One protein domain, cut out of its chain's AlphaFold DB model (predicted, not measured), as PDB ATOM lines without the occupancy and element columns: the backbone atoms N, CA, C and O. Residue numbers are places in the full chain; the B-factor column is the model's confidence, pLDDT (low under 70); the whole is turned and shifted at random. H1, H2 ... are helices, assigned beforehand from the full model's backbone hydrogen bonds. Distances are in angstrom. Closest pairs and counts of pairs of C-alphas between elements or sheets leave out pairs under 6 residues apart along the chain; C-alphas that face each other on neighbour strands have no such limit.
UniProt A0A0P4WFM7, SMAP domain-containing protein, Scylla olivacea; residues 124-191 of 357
ATOM      1  N   ASP A 124       3.871  36.120 -23.038       83.12
ATOM      2  CA  ASP A 124       4.199  34.768 -23.500       83.12
ATOM      3  C   ASP A 124       2.944  33.885 -23.486       83.12
ATOM      4  O   ASP A 124       2.698  33.146 -24.432       83.12
ATOM      5  N   ILE A 125       2.087  34.049 -22.472       79.19
ATOM      6  CA  ILE A 125       0.783  33.369 -22.375       79.19
ATOM      7  C   ILE A 125      -0.128  33.777 -23.541       79.19
ATOM      8  O   ILE A 125      -0.770  32.929 -24.159       79.19
ATOM      9  N   ARG A 126      -0.169  35.074 -23.876       82.81
ATOM     10  CA  ARG A 126      -0.969  35.583 -25.000       82.81
ATOM     11  C   ARG A 126      -0.442  35.085 -26.348       82.81
ATOM     12  O   ARG A 126      -1.246  34.688 -27.187       82.81
ATOM     13  N   LYS A 127       0.880  35.081 -26.543       87.81
ATOM     14  CA  LYS A 127       1.519  34.554 -27.759       87.81
ATOM     15  C   LYS A 127       1.257  33.059 -27.928       87.81
ATOM     16  O   LYS A 127       0.872  32.639 -29.010       87.81
ATOM     17  N   GLU A 128       1.384  32.273 -26.861       83.25
ATOM     18  CA  GLU A 128       1.103  30.834 -26.894       83.25
ATOM     19  C   GLU A 128      -0.379  30.551 -27.192       83.25
ATOM     20  O   GLU A 128      -0.694  29.678 -27.996       83.25
ATOM     21  N   ALA A 129      -1.306  31.314 -26.601       80.00
ATOM     22  CA  ALA A 129      -2.733  31.186 -26.898       80.00
ATOM     23  C   ALA A 129      -3.050  31.514 -28.368       80.00
ATOM     24  O   ALA A 129      -3.817  30.795 -29.007       80.00
ATOM     25  N   GLN A 130      -2.425  32.558 -28.923       81.81
ATOM     26  CA  GLN A 130      -2.548  32.909 -30.340       81.81
ATOM     27  C   GLN A 130      -1.962  31.828 -31.250       81.81
ATOM     28  O   GLN A 130      -2.578  31.497 -32.256       81.81
ATOM     29  N   GLN A 131      -0.823  31.241 -30.884       84.62
ATOM     30  CA  GLN A 131      -0.217  30.135 -31.624       84.62
ATOM     31  C   GLN A 131      -1.086  28.877 -31.590       84.62
ATOM     32  O   GLN A 131      -1.261  28.253 -32.627       84.62
ATOM     33  N   LYS A 132      -1.694  28.529 -30.448       79.31
ATOM     34  CA  LYS A 132      -2.640  27.403 -30.361       79.31
ATOM     35  C   LYS A 132      -3.872  27.634 -31.233       79.31
ATOM     36  O   LYS A 132      -4.284  26.735 -31.956       79.31
ATOM     37  N   LEU A 133      -4.426  28.846 -31.208       74.69
ATOM     38  CA  LEU A 133      -5.581  29.200 -32.033       74.69
ATOM     39  C   LEU A 133      -5.227  29.215 -33.531       74.69
ATOM     40  O   LEU A 133      -6.008  28.743 -34.351       74.69
ATOM     41  N   ALA A 134      -4.033  29.699 -33.881       81.12
ATOM     42  CA  ALA A 134      -3.513  29.696 -35.245       81.12
ATOM     43  C   ALA A 134      -3.194  28.281 -35.748       81.12
ATOM     44  O   ALA A 134      -3.526  27.970 -36.883       81.12
ATOM     45  N   ALA A 135      -2.614  27.414 -34.916       79.00
ATOM     46  CA  ALA A 135      -2.323  26.023 -35.259       79.00
ATOM     47  C   ALA A 135      -3.608  25.222 -35.492       79.00
ATOM     48  O   ALA A 135      -3.705  24.478 -36.462       79.00
ATOM     49  N   LEU A 136      -4.628  25.427 -34.651       68.25
ATOM     50  CA  LEU A 136      -5.933  24.818 -34.874       68.25
ATOM     51  C   LEU A 136      -6.574  25.338 -36.173       68.25
ATOM     52  O   LEU A 136      -7.040  24.531 -36.973       68.25
ATOM     53  N   LYS A 137      -6.537  26.657 -36.420       76.06
ATOM     54  CA  LYS A 137      -7.037  27.269 -37.665       76.06
ATOM     55  C   LYS A 137      -6.283  26.781 -38.908       76.06
ATOM     56  O   LYS A 137      -6.901  26.570 -39.940       76.06
ATOM     57  N   ALA A 138      -4.975  26.566 -38.813       75.50
ATOM     58  CA  ALA A 138      -4.171  26.004 -39.896       75.50
ATOM     59  C   ALA A 138      -4.502  24.525 -40.157       75.50
ATOM     60  O   ALA A 138      -4.480  24.092 -41.302       75.50
ATOM     61  N   ALA A 139      -4.843  23.763 -39.113       73.00
ATOM     62  CA  ALA A 139      -5.240  22.361 -39.234       73.00
ATOM     63  C   ALA A 139      -6.657  22.166 -39.809       73.00
ATOM     64  O   ALA A 139      -6.979  21.076 -40.268       73.00
ATOM     65  N   ASN A 140      -7.512  23.192 -39.761       67.69
ATOM     66  CA  ASN A 140      -8.869  23.162 -40.310       67.69
ATOM     67  C   ASN A 140      -9.168  24.515 -40.984       67.69
ATOM     68  O   ASN A 140      -9.823  25.364 -40.372       67.69
ATOM     69  N   PRO A 141      -8.655  24.745 -42.208       70.19
ATOM     70  CA  PRO A 141      -8.732  26.046 -42.874       70.19
ATOM     71  C   PRO A 141     -10.157  26.429 -43.300       70.19
ATOM     72  O   PRO A 141     -10.464  27.619 -43.366       70.19
ATOM     73  N   ASP A 142     -11.028  25.439 -43.515       73.81
ATOM     74  CA  ASP A 142     -12.388  25.643 -44.031       73.81
ATOM     75  C   ASP A 142     -13.427  25.905 -42.930       73.81
ATOM     76  O   ASP A 142     -14.561  26.283 -43.218       73.81
ATOM     77  N   LEU A 143     -13.058  25.718 -41.656       66.19
ATOM     78  CA  LEU A 143     -13.976  25.871 -40.530       66.19
ATOM     79  C   LEU A 143     -13.833  27.245 -39.878       66.19
ATOM     80  O   LEU A 143     -12.738  27.759 -39.626       66.19
ATOM     81  N   THR A 144     -14.975  27.840 -39.545       83.31
ATOM     82  CA  THR A 144     -15.008  29.135 -38.863       83.31
ATOM     83  C   THR A 144     -14.338  29.045 -37.486       83.31
ATOM     84  O   THR A 144     -14.391  28.023 -36.801       83.31
ATOM     85  N   ALA A 145     -13.715  30.137 -37.024       75.44
ATOM     86  CA  ALA A 145     -13.002  30.143 -35.738       75.44
ATOM     87  C   ALA A 145     -13.903  29.756 -34.544       75.44
ATOM     88  O   ALA A 145     -13.437  29.142 -33.587       75.44
ATOM     89  N   ALA A 146     -15.194  30.093 -34.611       78.00
ATOM     90  CA  ALA A 146     -16.184  29.714 -33.606       78.00
ATOM     91  C   ALA A 146     -16.473  28.205 -33.615       78.00
ATOM     92  O   ALA A 146     -16.542  27.572 -32.562       78.00
ATOM     93  N   GLU A 147     -16.590  27.615 -34.799       82.81
ATOM     94  CA  GLU A 147     -16.827  26.185 -34.976       82.81
ATOM     95  C   GLU A 147     -15.621  25.351 -34.554       82.81
ATOM     96  O   GLU A 147     -15.753  24.291 -33.946       82.81
ATOM     97  N   LEU A 148     -14.427  25.885 -34.773       79.38
ATOM     98  CA  LEU A 148     -13.195  25.267 -34.333       79.38
ATOM     99  C   LEU A 148     -13.065  25.242 -32.801       79.38
ATOM    100  O   LEU A 148     -12.662  24.230 -32.219       79.38
ATOM    101  N   LEU A 149     -13.470  26.325 -32.133       82.19
ATOM    102  CA  LEU A 149     -13.580  26.351 -30.676       82.19
ATOM    103  C   LEU A 149     -14.631  25.352 -30.189       82.19
ATOM    104  O   LEU A 149     -14.336  24.581 -29.277       82.19
ATOM    105  N   LYS A 150     -15.807  25.299 -30.823       83.62
ATOM    106  CA  LYS A 150     -16.858  24.322 -30.504       83.62
ATOM    107  C   LYS A 150     -16.339  22.883 -30.615       83.62
ATOM    108  O   LYS A 150     -16.412  22.140 -29.644       83.62
ATOM    109  N   ARG A 151     -15.679  22.533 -31.723       84.12
ATOM    110  CA  ARG A 151     -15.075  21.209 -31.939       84.12
ATOM    111  C   ARG A 151     -14.007  20.870 -30.899       84.12
ATOM    112  O   ARG A 151     -13.926  19.726 -30.462       84.12
ATOM    113  N   SER A 152     -13.208  21.850 -30.468       84.38
ATOM    114  CA  SER A 152     -12.224  21.647 -29.396       84.38
ATOM    115  C   SER A 152     -12.871  21.373 -28.031       84.38
ATOM    116  O   SER A 152     -12.317  20.619 -27.232       84.38
ATOM    117  N   MET A 153     -14.047  21.953 -27.771       82.75
ATOM    118  CA  MET A 153     -14.818  21.707 -26.550       82.75
ATOM    119  C   MET A 153     -15.509  20.346 -26.607       82.75
ATOM    120  O   MET A 153     -15.419  19.578 -25.652       82.75
ATOM    121  N   ASP A 154     -16.114  20.006 -27.746       82.25
ATOM    122  CA  ASP A 154     -16.742  18.703 -27.975       82.25
ATOM    123  C   ASP A 154     -15.713  17.567 -27.856       82.25
ATOM    124  O   ASP A 154     -15.977  16.548 -27.216       82.25
ATOM    125  N   ALA A 155     -14.494  17.767 -28.371       85.25
ATOM    126  CA  ALA A 155     -13.390  16.821 -28.219       85.25
ATOM    127  C   ALA A 155     -13.026  16.574 -26.745       85.25
ATOM    128  O   ALA A 155     -12.837  15.424 -26.352       85.25
ATOM    129  N   GLN A 156     -12.995  17.622 -25.913       79.56
ATOM    130  CA  GLN A 156     -12.757  17.473 -24.474       79.56
ATOM    131  C   GLN A 156     -13.898  16.721 -23.789       79.56
ATOM    132  O   GLN A 156     -13.644  15.849 -22.965       79.56
ATOM    133  N   VAL A 157     -15.155  17.010 -24.138       82.12
ATOM    134  CA  VAL A 157     -16.320  16.286 -23.602       82.12
ATOM    135  C   VAL A 157     -16.237  14.796 -23.947       82.12
ATOM    136  O   VAL A 157     -16.423  13.961 -23.064       82.12
ATOM    137  N   VAL A 158     -15.904  14.454 -25.195       85.00
ATOM    138  CA  VAL A 158     -15.713  13.064 -25.643       85.00
ATOM    139  C   VAL A 158     -14.540  12.399 -24.921       85.00
ATOM    140  O   VAL A 158     -14.618  11.230 -24.553       85.00
ATOM    141  N   GLU A 159     -13.448  13.120 -24.684       83.56
ATOM    142  CA  GLU A 159     -12.298  12.587 -23.953       83.56
ATOM    143  C   GLU A 159     -12.636  12.304 -22.484       83.56
ATOM    144  O   GLU A 159     -12.353  11.214 -21.983       83.56
ATOM    145  N   VAL A 160     -13.323  13.229 -21.808       81.12
ATOM    146  CA  VAL A 160     -13.822  13.010 -20.445       81.12
ATOM    147  C   VAL A 160     -14.785  11.826 -20.406       81.12
ATOM    148  O   VAL A 160     -14.715  11.009 -19.489       81.12
ATOM    149  N   GLN A 161     -15.649  11.682 -21.408       83.31
ATOM    150  CA  GLN A 161     -16.529  10.522 -21.539       83.31
ATOM    151  C   GLN A 161     -15.746   9.215 -21.665       83.31
ATOM    152  O   GLN A 161     -16.034   8.274 -20.934       83.31
ATOM    153  N   LYS A 162     -14.717   9.163 -22.515       83.19
ATOM    154  CA  LYS A 162     -13.852   7.980 -22.666       83.19
ATOM    155  C   LYS A 162     -13.123   7.629 -21.370       83.19
ATOM    156  O   LYS A 162     -13.040   6.462 -21.010       83.19
ATOM    157  N   GLN A 163     -12.613   8.632 -20.656       77.56
ATOM    158  CA  GLN A 163     -11.839   8.421 -19.431       77.56
ATOM    159  C   GLN A 163     -12.705   8.089 -18.212       77.56
ATOM    160  O   GLN A 163     -12.241   7.446 -17.272       77.56
ATOM    161  N   THR A 164     -13.936   8.595 -18.162       74.25
ATOM    162  CA  THR A 164     -14.754   8.554 -16.941       74.25
ATOM    163  C   THR A 164     -16.054   7.775 -17.097       74.25
ATOM    164  O   THR A 164     -16.686   7.468 -16.089       74.25
ATOM    165  N   GLY A 165     -16.446   7.447 -18.331       77.12
ATOM    166  CA  GLY A 165     -17.724   6.824 -18.674       77.12
ATOM    167  C   GLY A 165     -18.940   7.728 -18.445       77.12
ATOM    168  O   GLY A 165     -20.069   7.280 -18.615       77.12
ATOM    169  N   ILE A 166     -18.740   8.982 -18.025       73.06
ATOM    170  CA  ILE A 166     -19.808   9.903 -17.633       73.06
ATOM    171  C   ILE A 166     -20.042  10.889 -18.777       73.06
ATOM    172  O   ILE A 166     -19.208  11.750 -19.062       73.06
ATOM    173  N   THR A 167     -21.193  10.756 -19.435       80.94
ATOM    174  CA  THR A 167     -21.656  11.663 -20.491       80.94
ATOM    175  C   THR A 167     -22.189  12.955 -19.901       80.94
ATOM    176  O   THR A 167     -23.054  12.923 -19.027       80.94
ATOM    177  N   LEU A 168     -21.687  14.093 -20.390       80.25
ATOM    178  CA  LEU A 168     -22.221  15.405 -20.040       80.25
ATOM    179  C   LEU A 168     -23.648  15.528 -20.611       80.25
ATOM    180  O   LEU A 168     -23.818  15.367 -21.819       80.25
ATOM    181  N   PRO A 169     -24.671  15.799 -19.783       84.69
ATOM    182  CA  PRO A 169     -26.035  15.948 -20.272       84.69
ATOM    183  C   PRO A 169     -26.202  17.110 -21.256       84.69
ATOM    184  O   PRO A 169     -25.642  18.187 -21.049       84.69
ATOM    185  N   SER A 170     -27.041  16.913 -22.281       80.88
ATOM    186  CA  SER A 170     -27.252  17.869 -23.386       80.88
ATOM    187  C   SER A 170     -27.731  19.258 -22.947       80.88
ATOM    188  O   SER A 170     -27.606  20.212 -23.709       80.88
ATOM    189  N   TYR A 171     -28.300  19.382 -21.748       80.00
ATOM    190  CA  TYR A 171     -28.766  20.657 -21.205       80.00
ATOM    191  C   TYR A 171     -27.646  21.494 -20.562       80.00
ATOM    192  O   TYR A 171     -27.868  22.661 -20.243       80.00
ATOM    193  N   TYR A 172     -26.443  20.939 -20.366       79.12
ATOM    194  CA  TYR A 172     -25.291  21.710 -19.899       79.12
ATOM    195  C   TYR A 172     -24.512  22.306 -21.070       79.12
ATOM    196  O   TYR A 172     -24.137  21.614 -22.011       79.12
ATOM    197  N   ASN A 173     -24.201  23.599 -20.968       81.50
ATOM    198  CA  ASN A 173     -23.332  24.277 -21.922       81.50
ATOM    199  C   ASN A 173     -21.856  23.899 -21.655       81.50
ATOM    200  O   ASN A 173     -21.336  24.275 -20.594       81.50
ATOM    201  N   PRO A 174     -21.153  23.233 -22.597       76.88
ATOM    202  CA  PRO A 174     -19.752  22.838 -22.423       76.88
ATOM    203  C   PRO A 174     -18.791  24.035 -22.301       76.88
ATOM    204  O   PRO A 174     -17.672  23.873 -21.826       76.88
ATOM    205  N   ALA A 175     -19.215  25.249 -22.680       74.50
ATOM    206  CA  ALA A 175     -18.433  26.472 -22.494       74.50
ATOM    207  C   ALA A 175     -18.578  27.081 -21.087       74.50
ATOM    208  O   ALA A 175     -17.683  27.785 -20.623       74.50
ATOM    209  N   ALA A 176     -19.700  26.832 -20.405       72.50
ATOM    210  CA  ALA A 176     -19.952  27.349 -19.058       72.50
ATOM    211  C   ALA A 176     -19.527  26.355 -17.967       72.50
ATOM    212  O   ALA A 176     -19.116  26.768 -16.885       72.50
ATOM    213  N   MET A 177     -19.606  25.051 -18.249       69.94
ATOM    214  CA  MET A 177     -19.229  23.978 -17.332       69.94
ATOM    215  C   MET A 177     -18.039  23.194 -17.873       69.94
ATOM    216  O   MET A 177     -18.069  22.678 -18.982       69.94
ATOM    217  N   ASN A 178     -16.993  23.064 -17.056       81.38
ATOM    218  CA  ASN A 178     -15.826  22.263 -17.409       81.38
ATOM    219  C   ASN A 178     -16.188  20.760 -17.357       81.38
ATOM    220  O   ASN A 178     -16.564  20.281 -16.277       81.38
ATOM    221  N   PRO A 179     -16.034  19.999 -18.459       81.62
ATOM    222  CA  PRO A 179     -16.428  18.591 -18.511       81.62
ATOM    223  C   PRO A 179     -15.682  17.729 -17.484       81.62
ATOM    224  O   PRO A 179     -16.289  16.872 -16.843       81.62
ATOM    225  N   MET A 180     -14.402  18.013 -17.211       80.19
ATOM    226  CA  MET A 180     -13.632  17.298 -16.184       80.19
ATOM    227  C   MET A 180     -14.190  17.536 -14.778       80.19
ATOM    228  O   MET A 180     -14.253  16.617 -13.962       80.19
ATOM    229  N   LYS A 181     -14.643  18.762 -14.494       82.94
ATOM    230  CA  LYS A 181     -15.260  19.094 -13.204       82.94
ATOM    231  C   LYS A 181     -16.620  18.438 -13.033       82.94
ATOM    232  O   LYS A 181     -16.931  18.012 -11.925       82.94
ATOM    233  N   PHE A 182     -17.387  18.288 -14.107       80.25
ATOM    234  CA  PHE A 182     -18.633  17.528 -14.074       80.25
ATOM    235  C   PHE A 182     -18.388  16.044 -13.755       80.25
ATOM    236  O   PHE A 182     -19.037  15.487 -12.873       80.25
ATOM    237  N   ALA A 183     -17.385  15.420 -14.378       79.62
ATOM    238  CA  ALA A 183     -17.031  14.037 -14.066       79.62
ATOM    239  C   ALA A 183     -16.554  13.859 -12.609       79.62
ATOM    240  O   ALA A 183     -16.915  12.884 -11.947       79.62
ATOM    241  N   GLU A 184     -15.777  14.806 -12.068       85.31
ATOM    242  CA  GLU A 184     -15.424  14.835 -10.637       85.31
ATOM    243  C   GLU A 184     -16.670  14.964  -9.741       85.31
ATOM    244  O   GLU A 184     -16.771  14.277  -8.721       85.31
ATOM    245  N   GLN A 185     -17.621  15.823 -10.116       83.38
ATOM    246  CA  GLN A 185     -18.870  16.021  -9.380       83.38
ATOM    247  C   GLN A 185     -19.725  14.757  -9.364       83.38
ATOM    248  O   GLN A 185     -20.173  14.364  -8.291       83.38
ATOM    249  N   GLU A 186     -19.904  14.086 -10.501       80.31
ATOM    250  CA  GLU A 186     -20.654  12.829 -10.584       80.31
ATOM    251  C   GLU A 186     -19.975  11.708  -9.780       80.31
ATOM    252  O   GLU A 186     -20.642  10.998  -9.027       80.31
ATOM    253  N   ARG A 187     -18.636  11.611  -9.802       83.56
ATOM    254  CA  ARG A 187     -17.889  10.695  -8.914       83.56
ATOM    255  C   ARG A 187     -18.132  11.002  -7.438       83.56
ATOM    256  O   ARG A 187     -18.395  10.092  -6.652       83.56
ATOM    257  N   LYS A 188     -18.075  12.281  -7.052       87.56
ATOM    258  CA  LYS A 188     -18.305  12.719  -5.671       87.56
ATOM    259  C   LYS A 188     -19.750  12.470  -5.237       87.56
ATOM    260  O   LYS A 188     -19.976  11.959  -4.149       87.56
ATOM    261  N   LYS A 189     -20.725  12.769  -6.091       85.88
ATOM    262  CA  LYS A 189     -22.149  12.484  -5.882       85.88
ATOM    263  C   LYS A 189     -22.395  10.989  -5.710       85.88
ATOM    264  O   LYS A 189     -23.049  10.596  -4.749       85.88
ATOM    265  N   LYS A 190     -21.814  10.148  -6.569       83.50
ATOM    266  CA  LYS A 190     -21.897   8.688  -6.441       83.50
ATOM    267  C   LYS A 190     -21.289   8.195  -5.124       83.50
ATOM    268  O   LYS A 190     -21.874   7.327  -4.489       83.50
ATOM    269  N   LEU A 191     -20.177   8.776  -4.675       83.94
ATOM    270  CA  LEU A 191     -19.552   8.418  -3.399       83.94
ATOM    271  C   LEU A 191     -20.381   8.858  -2.179       83.94
ATOM    272  O   LEU A 191     -20.536   8.090  -1.235       83.94
TER     273      LEU A 191
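This is residues 124 to 191 of the 357 residues of the protein "SMAP domain-containing protein" of Scylla olivacea (UniProt A0A0P4WFM7). The longest helix, H2, forms a rough L with H1, which meets it near its first end, while H3 starts beside the last half of H2 and runs on past its end. Residues 124 to 132 of H1 stick out. The printed part has 68 residues with three named helices, H1, H2, H3 in chain order, and no named strand: all helix. It is loose, radius of gyration of the C-alphas 14.5 A, spanning 42 by 28 by 20 A, only just elongated.

Find C-alpha 145 at (-13.002, 30.143, -35.738); from there H2, residues 145 to 164, runs 28.7 A. H1, residues 124 to 139, covers 22.1 A from (4.199, 34.768, -23.500). H3, residues 179 to 191, ends at (-19.552, 8.418, -3.399).

Look at Val 157 of H2 and Pro 179 of H3, their closest C-alphas, 5.6 A apart: residues 156 to 164 touch residues 179 to 183, at a shallow tilt of 27 degrees, the same way. H1 and H2 only just touch, with 3 pairs of C-alphas within 8 A, about perpendicular at 86 degrees; the closest are Lys 137 and Ala 145, 6.9 A. H1 and H3 are apart. In H1, H2 and H3 every O i to N i+4 pair is within hydrogen-bond range.

The C-alphas of Asp 142 and Leu 191, the farthest apart, stand 44.7 A apart. The printed part has no cut; the link H2 to H3, residues 165 to 178, is long. pLDDT is under 70 at residues 136, 140, 143 and 177.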